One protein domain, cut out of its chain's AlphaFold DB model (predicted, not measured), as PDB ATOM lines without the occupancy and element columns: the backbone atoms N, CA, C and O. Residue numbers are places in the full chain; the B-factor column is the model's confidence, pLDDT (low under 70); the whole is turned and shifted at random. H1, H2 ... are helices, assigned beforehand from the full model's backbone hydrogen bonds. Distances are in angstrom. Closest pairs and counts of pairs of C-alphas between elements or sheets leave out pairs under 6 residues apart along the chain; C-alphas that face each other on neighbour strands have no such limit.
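This is residues 58 to 106 of the 179 residues of an uncharacterized protein of Brugia timori (UniProt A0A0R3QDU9). Two helices, H1 and H3, run side by side and opposite ways, and the short helix H2 joins them at one end, making a long U. The printed part has 49 residues with three named helices, H1, H2, H3 in order, and no named strand: all helix. It is a loose rod, radius of gyration of the C-alphas 12.1 A, spanning 38 by 17 by 10 A.

Start at H1, residues 63 to 75, which touches H3, residues 89 to 104, at a shallow tilt of 24 degrees; their closest C-alphas, Lys 67 and Lys 94, are 6.2 A apart. H2, residues 79 to 85, is close to H1 but not clearly touching, the closest C-alphas, Trp 74 and Leu 82, 7.6 A apart. H2 and H3 meet only through their link. In H1, H2 and H3 every O i to N i+4 pair is within hydrogen-bond range.

Find C-alpha 63 at (119.021, -4.250, 275.867); H1 runs 18.4 A from there. H2 spans 10.0 A. H3 runs 21.9 A to C-alpha 104 at (106.503, -2.028, 272.685).

Both links are tight. Residues 75 to 81, of which 79 to 81 belong to H2, stand free. The printed part has no cut, and no printed residue is under 70 in pLDDT.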
ATOM      1  N   THR A  58     112.057  -2.855 282.699       82.44
ATOM      2  CA  THR A  58     112.600  -3.446 283.923       82.44
ATOM      3  C   THR A  58     114.001  -3.966 283.617       82.44
ATOM      4  O   THR A  58     114.364  -4.087 282.447       82.44
ATOM      5  N   GLY A  59     114.785  -4.325 284.639       78.69
ATOM      6  CA  GLY A  59     116.123  -4.899 284.427       78.69
ATOM      7  C   GLY A  59     116.125  -6.158 283.545       78.69
ATOM      8  O   GLY A  59     117.088  -6.407 282.836       78.69
ATOM      9  N   MET A  60     115.016  -6.908 283.500       75.69
ATOM     10  CA  MET A  60     114.856  -8.062 282.602       75.69
ATOM     11  C   MET A  60     114.898  -7.677 281.116       75.69
ATOM     12  O   MET A  60     115.316  -8.477 280.286       75.69
ATOM     13  N   GLN A  61     114.455  -6.465 280.783       78.75
ATOM     14  CA  GLN A  61     114.394  -5.955 279.414       78.75
ATOM     15  C   GLN A  61     115.638  -5.133 279.055       78.75
ATOM     16  O   GLN A  61     115.651  -4.426 278.055       78.75
ATOM     17  N   GLU A  62     116.708  -5.206 279.854       84.56
ATOM     18  CA  GLU A  62     117.945  -4.495 279.554       84.56
ATOM     19  C   GLU A  62     118.524  -4.942 278.200       84.56
ATOM     20  O   GLU A  62     118.948  -6.086 278.017       84.56
ATOM     21  N   ILE A  63     118.584  -4.002 277.250       84.19
ATOM     22  CA  ILE A  63     119.021  -4.250 275.867       84.19
ATOM     23  C   ILE A  63     120.393  -4.928 275.820       84.19
ATOM     24  O   ILE A  63     120.617  -5.800 274.979       84.19
ATOM     25  N   GLN A  64     121.322  -4.524 276.690       85.50
ATOM     26  CA  GLN A  64     122.670  -5.081 276.689       85.50
ATOM     27  C   GLN A  64     122.665  -6.551 277.119       85.50
ATOM     28  O   GLN A  64     123.267  -7.377 276.435       85.50
ATOM     29  N   GLY A  65     121.923  -6.896 278.175       86.56
ATOM     30  CA  GLY A  65     121.717  -8.283 278.591       86.56
ATOM     31  C   GLY A  65     121.088  -9.132 277.485       86.56
ATOM     32  O   GLY A  65     121.581 -10.217 277.178       86.56
ATOM     33  N   LEU A  66     120.060  -8.607 276.809       86.50
ATOM     34  CA  LEU A  66     119.425  -9.256 275.655       86.50
ATOM     35  C   LEU A  66     120.407  -9.514 274.504       86.50
ATOM     36  O   LEU A  66     120.453 -10.624 273.974       86.50
ATOM     37  N   LYS A  67     121.232  -8.527 274.140       89.12
ATOM     38  CA  LYS A  67     122.260  -8.691 273.098       89.12
ATOM     39  C   LYS A  67     123.298  -9.748 273.482       89.12
ATOM     40  O   LYS A  67     123.625 -10.581 272.640       89.12
ATOM     41  N   SER A  68     123.743  -9.765 274.738       91.31
ATOM     42  CA  SER A  68     124.685 -10.768 275.247       91.31
ATOM     43  C   SER A  68     124.101 -12.183 275.236       91.31
ATOM     44  O   SER A  68     124.809 -13.137 274.915       91.31
ATOM     45  N   MET A  69     122.807 -12.341 275.540       89.62
ATOM     46  CA  MET A  69     122.120 -13.633 275.427       89.62
ATOM     47  C   MET A  69     122.107 -14.133 273.977       89.62
ATOM     48  O   MET A  69     122.408 -15.300 273.731       89.62
ATOM     49  N   ILE A  70     121.827 -13.248 273.016       91.19
ATOM     50  CA  ILE A  70     121.847 -13.584 271.584       91.19
ATOM     51  C   ILE A  70     123.260 -13.978 271.140       91.19
ATOM     52  O   ILE A  70     123.415 -14.998 270.474       91.19
ATOM     53  N   ASP A  71     124.282 -13.217 271.542       93.31
ATOM     54  CA  ASP A  71     125.684 -13.547 271.257       93.31
ATOM     55  C   ASP A  71     126.068 -14.913 271.821       93.31
ATOM     56  O   ASP A  71     126.653 -15.738 271.125       93.31
ATOM     57  N   THR A  72     125.675 -15.186 273.064       93.69
ATOM     58  CA  THR A  72     125.962 -16.464 273.723       93.69
ATOM     59  C   THR A  72     125.356 -17.636 272.958       93.69
ATOM     60  O   THR A  72     126.020 -18.652 272.776       93.69
ATOM     61  N   VAL A  73     124.107 -17.517 272.497       91.69
ATOM     62  CA  VAL A  73     123.462 -18.573 271.702       91.69
ATOM     63  C   VAL A  73     124.142 -18.718 270.341       91.69
ATOM     64  O   VAL A  73     124.410 -19.839 269.916       91.69
ATOM     65  N   TRP A  74     124.471 -17.604 269.686       92.69
ATOM     66  CA  TRP A  74     125.123 -17.604 268.377       92.69
ATOM     67  C   TRP A  74     126.475 -18.321 268.406       92.69
ATOM     68  O   TRP A  74     126.670 -19.284 267.674       92.69
ATOM     69  N   TYR A  75     127.379 -17.933 269.307       93.12
ATOM     70  CA  TYR A  75     128.724 -18.521 269.374       93.12
ATOM     71  C   TYR A  75     128.762 -19.946 269.942       93.12
ATOM     72  O   TYR A  75     129.777 -20.623 269.820       93.12
ATOM     73  N   ARG A  76     127.673 -20.416 270.561       94.88
ATOM     74  CA  ARG A  76     127.525 -21.812 271.006       94.88
ATOM     75  C   ARG A  76     126.860 -22.712 269.963       94.88
ATOM     76  O   ARG A  76     126.744 -23.910 270.208       94.88
ATOM     77  N   SER A  77     126.375 -22.148 268.859       93.44
ATOM     78  CA  SER A  77     125.713 -22.905 267.796       93.44
ATOM     79  C   SER A  77     126.737 -23.624 266.915       93.44
ATOM     80  O   SER A  77     127.865 -23.161 266.766       93.44
ATOM     81  N   SER A  78     126.348 -24.762 266.338       93.69
ATOM     82  CA  SER A  78     127.183 -25.491 265.376       93.69
ATOM     83  C   SER A  78     127.322 -24.730 264.058       93.69
ATOM     84  O   SER A  78     126.439 -23.952 263.694       93.69
ATOM     85  N   GLU A  79     128.397 -24.998 263.310       91.12
ATOM     86  CA  GLU A  79     128.634 -24.379 261.997       91.12
ATOM     87  C   GLU A  79     127.465 -24.610 261.025       91.12
ATOM     88  O   GLU A  79     126.989 -23.654 260.415       91.12
ATOM     89  N   ASP A  80     126.898 -25.822 260.991       91.00
ATOM     90  CA  ASP A  80     125.721 -26.144 260.168       91.00
ATOM     91  C   ASP A  80     124.525 -25.205 260.433       91.00
ATOM     92  O   ASP A  80     123.845 -24.764 259.503       91.00
ATOM     93  N   LEU A  81     124.270 -24.861 261.705       89.81
ATOM     94  CA  LEU A  81     123.186 -23.947 262.085       89.81
ATOM     95  C   LEU A  81     123.506 -22.501 261.693       89.81
ATOM     96  O   LEU A  81     122.616 -21.760 261.267       89.81
ATOM     97  N   LEU A  82     124.768 -22.087 261.816       90.38
ATOM     98  CA  LEU A  82     125.210 -20.753 261.407       90.38
ATOM     99  C   LEU A  82     125.050 -20.556 259.893       90.38
ATOM    100  O   LEU A  82     124.595 -19.492 259.454       90.38
ATOM    101  N   ASP A  83     125.336 -21.589 259.103       90.19
ATOM    102  CA  ASP A  83     125.135 -21.594 257.653       90.19
ATOM    103  C   ASP A  83     123.652 -21.583 257.260       90.19
ATOM    104  O   ASP A  83     123.260 -20.875 256.323       90.19
ATOM    105  N   GLU A  84     122.803 -22.312 257.992       90.62
ATOM    106  CA  GLU A  84     121.354 -22.328 257.767       90.62
ATOM    107  C   GLU A  84     120.727 -20.938 257.974       90.62
ATOM    108  O   GLU A  84     119.915 -20.462 257.161       90.62
ATOM    109  N   TYR A  85     121.118 -20.272 259.061       88.94
ATOM    110  CA  TYR A  85     120.608 -18.955 259.434       88.94
ATOM    111  C   TYR A  85     121.247 -17.832 258.616       88.94
ATOM    112  O   TYR A  85     120.556 -16.871 258.264       88.94
ATOM    113  N   GLY A  86     122.513 -17.994 258.235       89.69
ATOM    114  CA  GLY A  86     123.305 -17.034 257.485       89.69
ATOM    115  C   GLY A  86     124.027 -16.036 258.387       89.69
ATOM    116  O   GLY A  86     123.488 -15.536 259.371       89.69
ATOM    117  N   HIS A  87     125.243 -15.662 258.001       82.38
ATOM    118  CA  HIS A  87     126.164 -14.889 258.839       82.38
ATOM    119  C   HIS A  87     125.677 -13.466 259.186       82.38
ATOM    120  O   HIS A  87     126.135 -12.867 260.156       82.38
ATOM    121  N   ASN A  88     124.724 -12.910 258.430       87.75
ATOM    122  CA  ASN A  88     124.118 -11.605 258.723       87.75
ATOM    123  C   ASN A  88     122.919 -11.679 259.689       87.75
ATOM    124  O   ASN A  88     122.403 -10.631 260.093       87.75
ATOM    125  N   TYR A  89     122.466 -12.884 260.055       89.69
ATOM    126  CA  TYR A  89     121.292 -13.084 260.899       89.69
ATOM    127  C   TYR A  89     121.496 -12.492 262.292       89.69
ATOM    128  O   TYR A  89     120.611 -11.796 262.784       89.69
ATOM    129  N   LEU A  90     122.677 -12.680 262.891       91.25
ATOM    130  CA  LEU A  90     123.019 -12.121 264.202       91.25
ATOM    131  C   LEU A  90     122.819 -10.602 264.250       91.25
ATOM    132  O   LEU A  90     122.145 -10.078 265.138       91.25
ATOM    133  N   THR A  91     123.380  -9.890 263.271       91.38
ATOM    134  CA  THR A  91     123.276  -8.429 263.183       91.38
ATOM    135  C   THR A  91     121.821  -7.997 263.048       91.38
ATOM    136  O   THR A  91     121.370  -7.120 263.786       91.38
ATOM    137  N   LYS A  92     121.057  -8.653 262.167       91.38
ATOM    138  CA  LYS A  92     119.629  -8.362 261.987       91.38
ATOM    139  C   LYS A  92     118.813  -8.663 263.246       91.38
ATOM    140  O   LYS A  92     117.966  -7.861 263.615       91.38
ATOM    141  N   ALA A  93     119.107  -9.755 263.951       90.19
ATOM    142  CA  ALA A  93     118.450 -10.112 265.207       90.19
ATOM    143  C   ALA A  93     118.691  -9.069 266.305       90.19
ATOM    144  O   ALA A  93     117.751  -8.670 266.991       90.19
ATOM    145  N   LYS A  94     119.921  -8.559 266.433       91.06
ATOM    146  CA  LYS A  94     120.237  -7.484 267.386       91.06
ATOM    147  C   LYS A  94     119.513  -6.177 267.059       91.06
ATOM    148  O   LYS A  94     119.040  -5.508 267.979       91.06
ATOM    149  N   VAL A  95     119.431  -5.814 265.778       91.19
ATOM    150  CA  VAL A  95     118.686  -4.627 265.320       91.19
ATOM    151  C   VAL A  95     117.192  -4.801 265.583       91.19
ATOM    152  O   VAL A  95     116.570  -3.911 266.159       91.19
ATOM    153  N   PHE A  96     116.636  -5.964 265.247       90.19
ATOM    154  CA  PHE A  96     115.236  -6.297 265.495       90.19
ATOM    155  C   PHE A  96     114.876  -6.176 266.977       90.19
ATOM    156  O   PHE A  96     113.925  -5.482 267.318       90.19
ATOM    157  N   VAL A  97     115.666  -6.780 267.871       88.00
ATOM    158  CA  VAL A  97     115.425  -6.722 269.324       88.00
ATOM    159  C   VAL A  97     115.483  -5.288 269.843       88.00
ATOM    160  O   VAL A  97     114.621  -4.886 270.620       88.00
ATOM    161  N   HIS A  98     116.449  -4.492 269.382       88.00
ATOM    162  CA  HIS A  98     116.538  -3.078 269.739       88.00
ATOM    163  C   HIS A  98     115.302  -2.282 269.281       88.00
ATOM    164  O   HIS A  98     114.740  -1.511 270.059       88.00
ATOM    165  N   ASN A  99     114.854  -2.487 268.040       87.88
ATOM    166  CA  ASN A  99     113.701  -1.784 267.474       87.88
ATOM    167  C   ASN A  99     112.389  -2.202 268.145       87.88
ATOM    168  O   ASN A  99     111.585  -1.345 268.509       87.88
ATOM    169  N   LEU A 100     112.200  -3.504 268.371       84.81
ATOM    170  CA  LEU A 100     111.052  -4.057 269.085       84.81
ATOM    171  C   LEU A 100     110.954  -3.471 270.498       84.81
ATOM    172  O   LEU A 100     109.892  -3.015 270.923       84.81
ATOM    173  N   HIS A 101     112.087  -3.435 271.199       83.50
ATOM    174  CA  HIS A 101     112.188  -2.863 272.535       83.50
ATOM    175  C   HIS A 101     111.808  -1.376 272.551       83.50
ATOM    176  O   HIS A 101     111.086  -0.941 273.443       83.50
ATOM    177  N   ALA A 102     112.224  -0.596 271.551       82.12
ATOM    178  CA  ALA A 102     111.869   0.819 271.458       82.12
ATOM    179  C   ALA A 102     110.364   1.069 271.226       82.12
ATOM    180  O   ALA A 102     109.861   2.116 271.626       82.12
ATOM    181  N   GLN A 103     109.654   0.136 270.584       80.19
ATOM    182  CA  GLN A 103     108.252   0.319 270.188       80.19
ATOM    183  C   GLN A 103     107.237  -0.202 271.212       80.19
ATOM    184  O   GLN A 103     106.187   0.411 271.392       80.19
ATOM    185  N   ILE A 104     107.510  -1.340 271.853       80.81
ATOM    186  CA  ILE A 104     106.503  -2.028 272.685       80.81
ATOM    187  C   ILE A 104     106.631  -1.642 274.165       80.81
ATOM    188  O   ILE A 104     105.654  -1.654 274.914       80.81
ATOM    189  N   LEU A 105     107.833  -1.287 274.609       84.19
ATOM    190  CA  LEU A 105     108.136  -1.181 276.024       84.19
ATOM    191  C   LEU A 105     107.585   0.102 276.659       84.19
ATOM    192  O   LEU A 105     108.018   1.215 276.356       84.19
ATOM    193  N   SER A 106     106.683  -0.058 277.624       84.94
ATOM    194  CA  SER A 106     106.229   1.051 278.459       84.94
ATOM    195  C   SER A 106     107.264   1.382 279.535       84.94
ATOM    196  O   SER A 106     107.701   0.507 280.284       84.94
TER     197      SER A 106